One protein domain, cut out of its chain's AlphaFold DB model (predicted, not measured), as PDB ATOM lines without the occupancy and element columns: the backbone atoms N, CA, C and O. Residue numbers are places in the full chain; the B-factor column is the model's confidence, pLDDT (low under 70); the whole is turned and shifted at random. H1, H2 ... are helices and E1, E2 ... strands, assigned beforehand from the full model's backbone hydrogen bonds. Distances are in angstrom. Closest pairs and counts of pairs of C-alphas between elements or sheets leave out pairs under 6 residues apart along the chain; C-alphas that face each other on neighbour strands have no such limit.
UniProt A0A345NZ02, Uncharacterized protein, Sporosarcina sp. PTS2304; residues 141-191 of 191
ATOM      1  N   LYS A 141      42.966 -26.682 -36.445       59.72
ATOM      2  CA  LYS A 141      42.844 -26.309 -35.027       59.72
ATOM      3  C   LYS A 141      41.895 -25.131 -34.888       59.72
ATOM      4  O   LYS A 141      42.177 -24.035 -35.375       59.72
ATOM      5  N   GLU A 142      40.778 -25.359 -34.212       61.16
ATOM      6  CA  GLU A 142      39.780 -24.327 -33.975       61.16
ATOM      7  C   GLU A 142      40.368 -23.319 -32.974       61.16
ATOM      8  O   GLU A 142      40.843 -23.679 -31.892       61.16
ATOM      9  N   LYS A 143      40.437 -22.043 -33.374       66.69
ATOM     10  CA  LYS A 143      40.976 -20.965 -32.539       66.69
ATOM     11  C   LYS A 143      39.838 -20.220 -31.864       66.69
ATOM     12  O   LYS A 143      39.075 -19.520 -32.524       66.69
ATOM     13  N   THR A 144      39.806 -20.280 -30.542       69.81
ATOM     14  CA  THR A 144      38.906 -19.479 -29.713       69.81
ATOM     15  C   THR A 144      39.672 -18.325 -29.088       69.81
ATOM     16  O   THR A 144      40.794 -18.492 -28.614       69.81
ATOM     17  N   ILE A 145      39.068 -17.140 -29.076       74.12
ATOM     18  CA  ILE A 145      39.614 -15.958 -28.408       74.12
ATOM     19  C   ILE A 145      38.783 -15.713 -27.150       74.12
ATOM     20  O   ILE A 145      37.563 -15.588 -27.227       74.12
ATOM     21  N   LEU A 146      39.443 -15.667 -25.995       75.38
ATOM     22  CA  LEU A 146      38.856 -15.238 -24.731       75.38
ATOM     23  C   LEU A 146      39.153 -13.749 -24.541       75.38
ATOM     24  O   LEU A 146      40.319 -13.369 -24.410       75.38
ATOM     25  N   ASP A 147      38.106 -12.926 -24.525       74.19
ATOM     26  CA  ASP A 147      38.192 -11.500 -24.207       74.19
ATOM     27  C   ASP A 147      37.785 -11.259 -22.746       74.19
ATOM     28  O   ASP A 147      36.705 -11.657 -22.302       74.19
ATOM     29  N   PHE A 148      38.681 -10.636 -21.984       75.00
ATOM     30  CA  PHE A 148      38.509 -10.335 -20.564       75.00
ATOM     31  C   PHE A 148      38.258  -8.842 -20.295       75.00
ATOM     32  O   PHE A 148      38.068  -8.471 -19.134       75.00
ATOM     33  N   LEU A 149      38.264  -7.977 -21.319       69.44
ATOM     34  CA  LEU A 149      38.118  -6.523 -21.160       69.44
ATOM     35  C   LEU A 149      36.683  -6.100 -20.838       69.44
ATOM     36  O   LEU A 149      36.480  -5.223 -20.003       69.44
ATOM     37  N   ASN A 150      35.693  -6.732 -21.469       61.25
ATOM     38  CA  ASN A 150      34.297  -6.286 -21.401       61.25
ATOM     39  C   ASN A 150      33.440  -7.050 -20.381       61.25
ATOM     40  O   ASN A 150      32.219  -6.933 -20.402       61.25
ATOM     41  N   GLY A 151      34.043  -7.863 -19.505       55.19
ATOM     42  CA  GLY A 151      33.314  -8.668 -18.510       55.19
ATOM     43  C   GLY A 151      32.416  -9.769 -19.098       55.19
ATOM     44  O   GLY A 151      31.945 -10.628 -18.359       55.19
ATOM     45  N   HIS A 152      32.234  -9.784 -20.417       53.38
ATOM     46  CA  HIS A 152      31.568 -10.824 -21.177       53.38
ATOM     47  C   HIS A 152      32.620 -11.704 -21.840       53.38
ATOM     48  O   HIS A 152      33.286 -11.299 -22.791       53.38
ATOM     49  N   THR A 153      32.759 -12.929 -21.339       56.31
ATOM     50  CA  THR A 153      33.472 -13.991 -22.045       56.31
ATOM     51  C   THR A 153      32.577 -14.452 -23.195       56.31
ATOM     52  O   THR A 153      31.914 -15.481 -23.101       56.31
ATOM     53  N   GLU A 154      32.486 -13.664 -24.269       54.25
ATOM     54  CA  GLU A 154      31.839 -14.113 -25.503       54.25
ATOM     55  C   GLU A 154      32.748 -15.135 -26.181       54.25
ATOM     56  O   GLU A 154      33.452 -14.876 -27.155       54.25
ATOM     57  N   ALA A 155      32.750 -16.346 -25.627       53.88
ATOM     58  CA  ALA A 155      33.191 -17.508 -26.357       53.88
ATOM     59  C   ALA A 155      32.188 -17.712 -27.500       53.88
ATOM     60  O   ALA A 155      31.187 -18.413 -27.349       53.88
ATOM     61  N   ASN A 156      32.508 -17.172 -28.679       50.38
ATOM     62  CA  ASN A 156      31.906 -17.582 -29.957       50.38
ATOM     63  C   ASN A 156      32.118 -19.090 -30.261       50.38
ATOM     64  O   ASN A 156      31.705 -19.577 -31.304       50.38
ATOM     65  N   ALA A 157      32.724 -19.839 -29.332       51.91
ATOM     66  CA  ALA A 157      32.925 -21.283 -29.333       51.91
ATOM     67  C   ALA A 157      32.187 -21.977 -28.167       51.91
ATOM     68  O   ALA A 157      32.714 -22.894 -27.535       51.91
ATOM     69  N   SER A 158      30.965 -21.542 -27.848       53.06
ATOM     70  CA  SER A 158      30.160 -22.036 -26.713       53.06
ATOM     71  C   SER A 158      29.777 -23.532 -26.793       53.06
ATOM     72  O   SER A 158      29.110 -24.044 -25.892       53.06
ATOM     73  N   GLN A 159      30.208 -24.261 -27.830       59.50
ATOM     74  CA  GLN A 159      29.850 -25.665 -28.077       59.50
ATOM     75  C   GLN A 159      30.970 -26.690 -27.822       59.50
ATOM     76  O   GLN A 159      30.670 -27.880 -27.757       59.50
ATOM     77  N   HIS A 160      32.239 -26.293 -27.638       68.44
ATOM     78  CA  HIS A 160      33.314 -27.280 -27.458       68.44
ATOM     79  C   HIS A 160      33.472 -27.705 -25.978       68.44
ATOM     80  O   HIS A 160      33.711 -26.848 -25.117       68.44
ATOM     81  N   PRO A 161      33.424 -29.011 -25.638       73.44
ATOM     82  CA  PRO A 161      33.405 -29.491 -24.247       73.44
ATOM     83  C   PRO A 161      34.666 -29.116 -23.457       73.44
ATOM     84  O   PRO A 161      34.597 -28.863 -22.256       73.44
ATOM     85  N   LYS A 162      35.829 -29.001 -24.122       77.31
ATOM     86  CA  LYS A 162      37.067 -28.541 -23.463       77.31
ATOM     87  C   LYS A 162      36.992 -27.070 -23.037       77.31
ATOM     88  O   LYS A 162      37.558 -26.719 -22.008       77.31
ATOM     89  N   ILE A 163      36.291 -26.224 -23.801       78.12
ATOM     90  CA  ILE A 163      36.108 -24.806 -23.463       78.12
ATOM     91  C   ILE A 163      35.069 -24.655 -22.351       78.12
ATOM     92  O   ILE A 163      35.282 -23.869 -21.437       78.12
ATOM     93  N   GLN A 164      34.009 -25.466 -22.350       76.25
ATOM     94  CA  GLN A 164      33.044 -25.487 -21.244       76.25
ATOM     95  C   GLN A 164      33.698 -25.894 -19.916       76.25
ATOM     96  O   GLN A 164      33.507 -25.214 -18.912       76.25
ATOM     97  N   ASN A 165      34.533 -26.936 -19.924       80.56
ATOM     98  CA  ASN A 165      35.278 -27.352 -18.733       80.56
ATOM     99  C   ASN A 165      36.278 -26.283 -18.262       80.56
ATOM    100  O   ASN A 165      36.465 -26.109 -17.062       80.56
ATOM    101  N   LEU A 166      36.904 -25.554 -19.193       81.75
ATOM    102  CA  LEU A 166      37.793 -24.439 -18.863       81.75
ATOM    103  C   LEU A 166      37.028 -23.287 -18.194       81.75
ATOM    104  O   LEU A 166      37.484 -22.775 -17.179       81.75
ATOM    105  N   LEU A 167      35.859 -22.914 -18.726       79.19
ATOM    106  CA  LEU A 167      35.023 -21.833 -18.187       79.19
ATOM    107  C   LEU A 167      34.465 -22.143 -16.788       79.19
ATOM    108  O   LEU A 167      34.216 -21.218 -16.023       79.19
ATOM    109  N   GLN A 168      34.279 -23.422 -16.453       82.06
ATOM    110  CA  GLN A 168      33.845 -23.865 -15.122       82.06
ATOM    111  C   GLN A 168      34.985 -23.892 -14.090       82.06
ATOM    112  O   GLN A 168      34.724 -24.031 -12.897       82.06
ATOM    113  N   ASN A 169      36.244 -23.775 -14.522       85.44
ATOM    114  CA  ASN A 169      37.397 -23.775 -13.632       85.44
ATOM    115  C   ASN A 169      37.776 -22.338 -13.241       85.44
ATOM    116  O   ASN A 169      38.533 -21.663 -13.939       85.44
ATOM    117  N   GLU A 170      37.240 -21.884 -12.108       84.12
ATOM    118  CA  GLU A 170      37.405 -20.510 -11.615       84.12
ATOM    119  C   GLU A 170      38.875 -20.129 -11.380       84.12
ATOM    120  O   GLU A 170      39.292 -19.041 -11.778       84.12
ATOM    121  N   GLU A 171      39.680 -21.035 -10.819       86.62
ATOM    122  CA  GLU A 171      41.101 -20.798 -10.527       86.62
ATOM    123  C   GLU A 171      41.908 -20.575 -11.816       86.62
ATOM    124  O   GLU A 171      42.683 -19.620 -11.941       86.62
ATOM    125  N   VAL A 172      41.677 -21.414 -12.831       84.75
ATOM    126  CA  VAL A 172      42.335 -21.280 -14.138       84.75
ATOM    127  C   VAL A 172      41.844 -20.033 -14.873       84.75
ATOM    128  O   VAL A 172      42.646 -19.343 -15.504       84.75
ATOM    129  N   MET A 173      40.560 -19.689 -14.771       84.06
ATOM    130  CA  MET A 173      40.013 -18.474 -15.380       84.06
ATOM    131  C   MET A 173      40.552 -17.198 -14.725       84.06
ATOM    132  O   MET A 173      40.842 -16.229 -15.434       84.06
ATOM    133  N   GLU A 174      40.758 -17.187 -13.408       84.12
ATOM    134  CA  GLU A 174      41.405 -16.076 -12.706       84.12
ATOM    135  C   GLU A 174      42.878 -15.936 -13.114       84.12
ATOM    136  O   GLU A 174      43.349 -14.829 -13.400       84.12
ATOM    137  N   MET A 175      43.596 -17.056 -13.233       85.06
ATOM    138  CA  MET A 175      44.962 -17.071 -13.750       85.06
ATOM    139  C   MET A 175      45.027 -16.519 -15.183       85.06
ATOM    140  O   MET A 175      45.831 -15.628 -15.463       85.06
ATOM    141  N   LEU A 176      44.156 -16.987 -16.084       85.00
ATOM    142  CA  LEU A 176      44.081 -16.503 -17.466       85.00
ATOM    143  C   LEU A 176      43.718 -15.013 -17.523       85.00
ATOM    144  O   LEU A 176      44.330 -14.265 -18.278       85.00
ATOM    145  N   LYS A 177      42.811 -14.539 -16.665       82.44
ATOM    146  CA  LYS A 177      42.487 -13.111 -16.528       82.44
ATOM    147  C   LYS A 177      43.680 -12.281 -16.044       82.44
ATOM    148  O   LYS A 177      43.854 -11.136 -16.456       82.44
ATOM    149  N   ASN A 178      44.516 -12.826 -15.166       82.69
ATOM    150  CA  ASN A 178      45.730 -12.148 -14.716       82.69
ATOM    151  C   ASN A 178      46.803 -12.101 -15.809       82.69
ATOM    152  O   ASN A 178      47.431 -11.059 -15.993       82.69
ATOM    153  N   ILE A 179      46.962 -13.181 -16.576       83.69
ATOM    154  CA  ILE A 179      47.863 -13.227 -17.736       83.69
ATOM    155  C   ILE A 179      47.386 -12.253 -18.821       83.69
ATOM    156  O   ILE A 179      48.202 -11.530 -19.397       83.69
ATOM    157  N   SER A 180      46.071 -12.161 -19.046       82.06
ATOM    158  CA  SER A 180      45.497 -11.326 -20.103       82.06
ATOM    159  C   SER A 180      45.769  -9.834 -19.909       82.06
ATOM    160  O   SER A 180      45.884  -9.104 -20.892       82.06
ATOM    161  N   LYS A 181      46.006  -9.369 -18.672       79.38
ATOM    162  CA  LYS A 181      46.469  -7.994 -18.390       79.38
ATOM    163  C   LYS A 181      47.741  -7.631 -19.166       79.38
ATOM    164  O   LYS A 181      47.911  -6.475 -19.541       79.38
ATOM    165  N   SER A 182      48.600  -8.612 -19.449       75.69
ATOM    166  CA  SER A 182      49.835  -8.419 -20.224       75.69
ATOM    167  C   SER A 182      49.611  -8.484 -21.741       75.69
ATOM    168  O   SER A 182      50.413  -7.952 -22.504       75.69
ATOM    169  N   THR A 183      48.509  -9.087 -22.196       71.38
ATOM    170  CA  THR A 183      48.159  -9.276 -23.616       71.38
ATOM    171  C   THR A 183      46.935  -8.458 -24.028       71.38
ATOM    172  O   THR A 183      46.077  -8.926 -24.774       71.38
ATOM    173  N   ARG A 184      46.841  -7.209 -23.542       74.00
ATOM    174  CA  ARG A 184      45.738  -6.272 -23.852       74.00
ATOM    175  C   ARG A 184      44.341  -6.865 -23.599       74.00
ATOM    176  O   ARG A 184      43.394  -6.517 -24.287       74.00
ATOM    177  N   GLY A 185      44.221  -7.762 -22.625       72.88
ATOM    178  CA  GLY A 185      42.969  -8.370 -22.186       72.88
ATOM    179  C   GLY A 185      42.440  -9.513 -23.056       72.88
ATOM    180  O   GLY A 185      41.341  -9.983 -22.782       72.88
ATOM    181  N   GLN A 186      43.205 -10.007 -24.037       79.38
ATOM    182  CA  GLN A 186      42.793 -11.124 -24.896       79.38
ATOM    183  C   GLN A 186      43.771 -12.303 -24.836       79.38
ATOM    184  O   GLN A 186      44.989 -12.121 -24.760       79.38
ATOM    185  N   ILE A 187      43.235 -13.526 -24.891       80.44
ATOM    186  CA  ILE A 187      44.006 -14.775 -24.974       80.44
ATOM    187  C   ILE A 187      43.424 -15.644 -26.088       80.44
ATOM    188  O   ILE A 187      42.236 -15.946 -26.086       80.44
ATOM    189  N   SER A 188      44.268 -16.075 -27.029       77.81
ATOM    190  CA  SER A 188      43.886 -17.044 -28.062       77.81
ATOM    191  C   SER A 188      44.249 -18.458 -27.615       77.81
ATOM    192  O   SER A 188      45.389 -18.719 -27.232       77.81
ATOM    193  N   ILE A 189      43.282 -19.369 -27.676       75.50
ATOM    194  CA  ILE A 189      43.416 -20.783 -27.333       75.50
ATOM    195  C   ILE A 189      43.094 -21.583 -28.591       75.50
ATOM    196  O   ILE A 189      42.065 -21.364 -29.223       75.50
ATOM    197  N   SER A 190      43.987 -22.492 -28.967       70.69
ATOM    198  CA  SER A 190      43.779 -23.422 -30.082       70.69
ATOM    199  C   SER A 190      43.557 -24.820 -29.517       70.69
ATOM    200  O   SER A 190      44.288 -25.206 -28.598       70.69
ATOM    201  N   PHE A 191      42.591 -25.568 -30.040       61.12
ATOM    202  CA  PHE A 191      42.324 -26.950 -29.625       61.12
ATOM    203  C   PHE A 191      41.975 -27.866 -30.791       61.12
ATOM    204  O   PHE A 191      41.675 -27.354 -31.893       61.12
TER     205      PHE A 191
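Overview. This is residues 141 to 191 of the 191 residues of an uncharacterized protein of Sporosarcina sp. PTS2304 (UniProt A0A345NZ02). A ribbon of two antiparallel strands, E1 and E2, makes one side of this small domain, and two helices, H1 and H2, make an L on one side of it, with the corner of the L at residues 168 and 169, away from the ribbon. From the end of E1 a long unnamed stretch, residues 148 to 160, runs back beside E1, on the side away from E2, and leads to H1; H2 then leads back to the ribbon, where E2 pairs with E1. The 51 printed residues hold two named helices and two named strands, in the order E1, H1, H2, E2, and the class is mixed, helices and strands. The sheet has the order E1 - E2. The whole is compact, with a radius of gyration of the C-alphas of 10.3 A, and rounded, with spans of 26 by 20 by 17 A.

Along the chain. The printed part begins at Lys 141, and strand E1 follows as residues 143 to 147, from Lys 143 to Asp 147. Its C-alpha 143 is at (40.976, -20.965, -32.539), and E1 is 12.9 A long from first to last C-alpha. Residues 148 to 160 belong to no named element; C-alpha 152 in this stretch is at (31.568, -10.824, -21.177). Helix H1 is residues 161 to 167, from Pro 161 to Leu 167, and measures 9.9 A from first to last C-alpha. Helix H2, residues 170 to 180, from Glu 170 to Ser 180, is the longest helix with 11 residues and measures 14.9 A. Strand E2 is residues 186 to 190, from Gln 186 to Ser 190, 13.4 A long, and its C-alpha 190 is at (43.779, -23.422, -30.082).

Arrangement. E1 and E2 are antiparallel neighbours, with 158 degrees between their N-to-C directions. The C-alphas of Lys 143 and Ser 190 face each other at 4.5 A, and those of Asp 147 and Gln 186 at 4.7 A. Within hydrogen-bond range across the pair are, among others, N 144 and O 189 at 2.8 A and N 187 and O 146 at 3.0 A. H2 and E2 have 3 pairs of C-alphas within 8 A; the closest are those of Ser 180 and Gln 186, 5.5 A apart. H2 and E1 are near each other, with 6 pairs of C-alphas within 10 A. Residues 173 to 180 of H2 make its pairs of C-alphas within 10 A of the sheet, 9 of them with E2. H1 and H2 only just touch, with 3 pairs of C-alphas within 8 A, and they touch only at the corner by their link. The closest C-alphas there are those of Leu 167 and Met 173, 6.6 A apart. The lines of H1 and H2 stand about perpendicular, at 77 degrees. H1 and E2 are apart. In H1 and H2 every O i to N i+4 pair is within hydrogen-bond range.

Size, cuts and confidence. The two C-alphas farthest apart are those of Gln 159 and Ser 182, at 27.5 A. The C-alphas of the first and last printed residues, Lys 141 and Phe 191, are 5.5 A apart. The printed part has no cut, and it ends at residue 191, the chain's last residue. The link from E1 to H1 is long, with 13 residues, and its C-alphas lie 7 to 14 A from the mean of the C-alphas. The links from H1 to H2, with 2 residues, and from H2 to E2, with 5 residues, are tight. The mean pLDDT of the printed part is 72.6. It is under 70 at 17 residues, namely residues 141 to 144, residues 149 to 160 and residue 191. Among the named elements, H2 has a mean pLDDT of 84 and E1 a mean of 72.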